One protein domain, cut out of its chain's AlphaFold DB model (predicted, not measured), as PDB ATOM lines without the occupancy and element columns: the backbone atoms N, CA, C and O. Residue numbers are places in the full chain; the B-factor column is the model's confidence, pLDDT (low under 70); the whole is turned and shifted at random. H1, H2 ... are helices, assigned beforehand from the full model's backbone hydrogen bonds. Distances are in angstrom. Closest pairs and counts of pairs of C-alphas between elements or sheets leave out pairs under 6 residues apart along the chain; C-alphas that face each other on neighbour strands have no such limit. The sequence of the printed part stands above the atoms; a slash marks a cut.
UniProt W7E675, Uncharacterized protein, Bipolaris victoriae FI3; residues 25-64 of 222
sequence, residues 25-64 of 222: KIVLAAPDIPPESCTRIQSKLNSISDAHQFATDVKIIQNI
ATOM      1  N   LYS A  25     136.471 109.372 167.132       79.19
ATOM      2  CA  LYS A  25     135.679 109.810 165.970       79.19
ATOM      3  C   LYS A  25     134.285 110.286 166.372       79.19
ATOM      4  O   LYS A  25     133.822 111.289 165.844       79.19
ATOM      5  N   ILE A  26     133.647 109.606 167.324       80.06
ATOM      6  CA  ILE A  26     132.330 109.980 167.854       80.06
ATOM      7  C   ILE A  26     132.404 111.330 168.568       80.06
ATOM      8  O   ILE A  26     131.592 112.207 168.291       80.06
ATOM      9  N   VAL A  27     133.403 111.525 169.433       81.44
ATOM     10  CA  VAL A  27     133.634 112.805 170.120       81.44
ATOM     11  C   VAL A  27     133.887 113.923 169.105       81.44
ATOM     12  O   VAL A  27     133.292 114.987 169.202       81.44
ATOM     13  N   LEU A  28     134.711 113.690 168.085       78.50
ATOM     14  CA  LEU A  28     135.004 114.699 167.063       78.50
ATOM     15  C   LEU A  28     133.809 115.019 166.149       78.50
ATOM     16  O   LEU A  28     133.773 116.102 165.569       78.50
ATOM     17  N   ALA A  29     132.851 114.100 166.017       78.56
ATOM     18  CA  ALA A  29     131.632 114.273 165.228       78.56
ATOM     19  C   ALA A  29     130.437 114.797 166.047       78.56
ATOM     20  O   ALA A  29     129.379 115.060 165.472       78.56
ATOM     21  N   ALA A  30     130.577 114.932 167.370       82.19
ATOM     22  CA  ALA A  30     129.494 115.374 168.236       82.19
ATOM     23  C   ALA A  30     129.186 116.869 168.001       82.19
ATOM     24  O   ALA A  30     130.085 117.703 168.137       82.19
ATOM     25  N   PRO A  31     127.928 117.236 167.690       78.81
ATOM     26  CA  PRO A  31     127.550 118.615 167.369       78.81
ATOM     27  C   PRO A  31     127.628 119.561 168.576       78.81
ATOM     28  O   PRO A  31     127.739 120.772 168.402       78.81
ATOM     29  N   ASP A  32     127.599 119.009 169.789       85.38
ATOM     30  CA  ASP A  32     127.564 119.769 171.042       85.38
ATOM     31  C   ASP A  32     128.961 120.186 171.532       85.38
ATOM     32  O   ASP A  32     129.090 120.935 172.503       85.38
ATOM     33  N   ILE A  33     130.029 119.699 170.888       78.38
ATOM     34  CA  ILE A  33     131.405 120.017 171.275       78.38
ATOM     35  C   ILE A  33     131.888 121.244 170.493       78.38
ATOM     36  O   ILE A  33     131.839 121.249 169.261       78.38
ATOM     37  N   PRO A  34     132.415 122.281 171.175       86.69
ATOM     38  CA  PRO A  34     132.946 123.456 170.500       86.69
ATOM     39  C   PRO A  34     134.042 123.088 169.481       86.69
ATOM     40  O   PRO A  34     134.945 122.312 169.818       86.69
ATOM     41  N   PRO A  35     134.054 123.697 168.279       84.31
ATOM     42  CA  PRO A  35     135.057 123.419 167.245       84.31
ATOM     43  C   PRO A  35     136.508 123.581 167.719       84.31
ATOM     44  O   PRO A  35     137.401 122.848 167.289       84.31
ATOM     45  N   GLU A  36     136.756 124.512 168.642       87.69
ATOM     46  CA  GLU A  36     138.071 124.714 169.257       87.69
ATOM     47  C   GLU A  36     138.535 123.488 170.054       87.69
ATOM     48  O   GLU A  36     139.697 123.085 169.958       87.69
ATOM     49  N   SER A  37     137.628 122.855 170.801       86.19
ATOM     50  CA  SER A  37     137.907 121.634 171.562       86.19
ATOM     51  C   SER A  37     138.203 120.463 170.628       86.19
ATOM     52  O   SER A  37     139.202 119.771 170.829       86.19
ATOM     53  N   CYS A  38     137.419 120.291 169.557       83.81
ATOM     54  CA  CYS A  38     137.688 119.278 168.529       83.81
ATOM     55  C   CYS A  38     139.054 119.494 167.862       83.81
ATOM     56  O   CYS A  38     139.830 118.550 167.709       83.81
ATOM     57  N   THR A  39     139.403 120.744 167.546       86.44
ATOM     58  CA  THR A  39     140.704 121.098 166.953       86.44
ATOM     59  C   THR A  39     141.864 120.778 167.900       86.44
ATOM     60  O   THR A  39     142.878 120.223 167.473       86.44
ATOM     61  N   ARG A  40     141.723 121.068 169.201       88.06
ATOM     62  CA  ARG A  40     142.732 120.729 170.222       88.06
ATOM     63  C   ARG A  40     142.908 119.221 170.378       88.06
ATOM     64  O   ARG A  40     144.046 118.757 170.447       88.06
ATOM     65  N   ILE A  41     141.813 118.460 170.403       86.31
ATOM     66  CA  ILE A  41     141.856 116.992 170.461       86.31
ATOM     67  C   ILE A  41     142.576 116.448 169.225       86.31
ATOM     68  O   ILE A  41     143.528 115.683 169.367       86.31
ATOM     69  N   GLN A  42     142.205 116.903 168.026       86.25
ATOM     70  CA  GLN A  42     142.851 116.481 166.783       86.25
ATOM     71  C   GLN A  42     144.347 116.823 166.770       86.25
ATOM     72  O   GLN A  42     145.173 115.987 166.413       86.25
ATOM     73  N   SER A  43     144.714 118.028 167.211       87.12
ATOM     74  CA  SER A  43     146.113 118.443 167.339       87.12
ATOM     75  C   SER A  43     146.889 117.538 168.300       87.12
ATOM     76  O   SER A  43     147.995 117.099 167.978       87.12
ATOM     77  N   LYS A  44     146.299 117.183 169.450       88.62
ATOM     78  CA  LYS A  44     146.935 116.286 170.419       88.62
ATOM     79  C   LYS A  44     147.107 114.871 169.867       88.62
ATOM     80  O   LYS A  44     148.157 114.270 170.086       88.62
ATOM     81  N   LEU A  45     146.119 114.360 169.137       87.44
ATOM     82  CA  LEU A  45     146.192 113.052 168.484       87.44
ATOM     83  C   LEU A  45     147.274 113.013 167.408       87.44
ATOM     84  O   LEU A  45     148.069 112.077 167.389       87.44
ATOM     85  N   ASN A  46     147.362 114.054 166.579       87.38
ATOM     86  CA  ASN A  46     148.430 114.184 165.592       87.38
ATOM     87  C   ASN A  46     149.804 114.197 166.282       87.38
ATOM     88  O   ASN A  46     150.681 113.437 165.896       87.38
ATOM     89  N   SER A  47     149.957 114.956 167.375       88.25
ATOM     90  CA  SER A  47     151.200 114.991 168.161       88.25
ATOM     91  C   SER A  47     151.595 113.622 168.734       88.25
ATOM     92  O   SER A  47     152.776 113.271 168.729       88.25
ATOM     93  N   ILE A  48     150.630 112.833 169.218       87.44
ATOM     94  CA  ILE A  48     150.878 111.470 169.714       87.44
ATOM     95  C   ILE A  48     151.290 110.547 168.560       87.44
ATOM     96  O   ILE A  48     152.260 109.800 168.689       87.44
ATOM     97  N   SER A  49     150.584 110.624 167.431       88.38
ATOM     98  CA  SER A  49     150.906 109.864 166.219       88.38
ATOM     99  C   SER A  49     152.324 110.169 165.729       88.38
ATOM    100  O   SER A  49     153.120 109.254 165.513       88.38
ATOM    101  N   ASP A  50     152.690 111.451 165.663       87.69
ATOM    102  CA  ASP A  50     154.025 111.900 165.266       87.69
ATOM    103  C   ASP A  50     155.108 111.375 166.217       87.69
ATOM    104  O   ASP A  50     156.158 110.913 165.765       87.69
ATOM    105  N   ALA A  51     154.850 111.382 167.529       89.38
ATOM    106  CA  ALA A  51     155.773 110.841 168.527       89.38
ATOM    107  C   ALA A  51     155.956 109.320 168.391       89.38
ATOM    108  O   ALA A  51     157.082 108.823 168.494       89.38
ATOM    109  N   HIS A  52     154.876 108.578 168.128       89.69
ATOM    110  CA  HIS A  52     154.947 107.141 167.868       89.69
ATOM    111  C   HIS A  52     155.712 106.834 166.586       89.69
ATOM    112  O   HIS A  52     156.599 105.981 166.609       89.69
ATOM    113  N   GLN A  53     155.428 107.546 165.494       91.00
ATOM    114  CA  GLN A  53     156.159 107.363 164.245       91.00
ATOM    115  C   GLN A  53     157.645 107.675 164.437       91.00
ATOM    116  O   GLN A  53     158.492 106.894 164.018       91.00
ATOM    117  N   PHE A  54     157.972 108.762 165.133       93.25
ATOM    118  CA  PHE A  54     159.354 109.112 165.441       93.25
ATOM    119  C   PHE A  54     160.062 108.017 166.256       93.25
ATOM    120  O   PHE A  54     161.204 107.666 165.967       93.25
ATOM    121  N   ALA A  55     159.398 107.438 167.260       93.75
ATOM    122  CA  ALA A  55     159.953 106.327 168.032       93.75
ATOM    123  C   ALA A  55     160.158 105.064 167.176       93.75
ATOM    124  O   ALA A  55     161.156 104.361 167.349       93.75
ATOM    125  N   THR A  56     159.240 104.785 166.252       95.25
ATOM    126  CA  THR A  56     159.349 103.680 165.291       95.25
ATOM    127  C   THR A  56     160.527 103.884 164.344       95.25
ATOM    128  O   THR A  56     161.349 102.979 164.214       95.25
ATOM    129  N   ASP A  57     160.674 105.074 163.762       95.50
ATOM    130  CA  ASP A  57     161.788 105.417 162.871       95.50
ATOM    131  C   ASP A  57     163.138 105.225 163.574       95.50
ATOM    132  O   ASP A  57     164.043 104.599 163.029       95.50
ATOM    133  N   VAL A  58     163.259 105.698 164.821       96.19
ATOM    134  CA  VAL A  58     164.471 105.506 165.635       96.19
ATOM    135  C   VAL A  58     164.799 104.022 165.785       96.19
ATOM    136  O   VAL A  58     165.939 103.629 165.549       96.19
ATOM    137  N   LYS A  59     163.811 103.186 166.125       95.81
ATOM    138  CA  LYS A  59     164.017 101.736 166.260       95.81
ATOM    139  C   LYS A  59     164.440 101.093 164.943       95.81
ATOM    140  O   LYS A  59     165.352 100.273 164.947       95.81
ATOM    141  N   ILE A  60     163.801 101.456 163.830       95.25
ATOM    142  CA  ILE A  60     164.162 100.945 162.501       95.25
ATOM    143  C   ILE A  60     165.624 101.274 162.202       95.25
ATOM    144  O   ILE A  60     166.381 100.377 161.849       95.25
ATOM    145  N   ILE A  61     166.034 102.531 162.403       95.19
ATOM    146  CA  ILE A  61     167.401 102.987 162.127       95.19
ATOM    147  C   ILE A  61     168.421 102.239 162.993       95.19
ATOM    148  O   ILE A  61     169.426 101.749 162.481       95.19
ATOM    149  N   GLN A  62     168.154 102.125 164.295       93.56
ATOM    150  CA  GLN A  62     169.050 101.463 165.248       93.56
ATOM    151  C   GLN A  62     169.226  99.967 164.964       93.56
ATOM    152  O   GLN A  62     170.276  99.401 165.260       93.56
ATOM    153  N   ASN A  63     168.221  99.338 164.354       93.69
ATOM    154  CA  ASN A  63     168.231  97.921 164.012       93.69
ATOM    155  C   ASN A  63     168.898  97.610 162.666       93.69
ATOM    156  O   ASN A  63     168.890  96.448 162.269       93.69
ATOM    157  N   ILE A  64     169.461  98.592 161.951       93.44
ATOM    158  CA  ILE A  64     170.220  98.343 160.717       93.44
ATOM    159  C   ILE A  64     171.678  98.047 161.086       93.44
ATOM    160  O   ILE A  64     172.425  98.968 161.440       93.44
TER     161      ILE A  64
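What this domain is: This is residues 25 to 64 of the 222 residues of an uncharacterized protein of Bipolaris victoriae FI3 (UniProt W7E675). One long helix, H2, makes nearly the whole length of a rod, and a short helix, H1, folds back beside its first turns through a loop at that end. The rest of H2, residues 43 to 62, stands free and sticks out. The printed part has 40 residues with two named helices, H1 then H2, and no named strand; the class is all helix. It is extended, with a radius of gyration of the C-alphas of 15.0 A, and spans 49 by 16 by 6 A.

How they stand to each other: H1, residues 25 to 29, and H2, residues 35 to 62, only just touch, with 3 pairs of C-alphas within 8 A. The closest C-alphas, those of Leu 28 and Cys 38, are 5.5 A apart. H2 touches H1 with residues 38 to 41 alone. In H1 and H2 every O i to N i+4 pair is within hydrogen-bond range.

Where its parts are: H1 begins at C-alpha 25, (135.679, 109.810, 165.970), and measures 6.1 A from first to last C-alpha. H2 measures 40.5 A, from C-alpha 35 at (135.057, 123.419, 167.245) to C-alpha 62 at (169.050, 101.463, 165.248).

The domain as a whole: The two C-alphas farthest apart, those of Asp 32 and Ile 64, are 48.8 A apart. The link from H1 to H2 is tight, and the printed part has no cut. The mean pLDDT of the printed part is 87.8, and no printed residue is under 70.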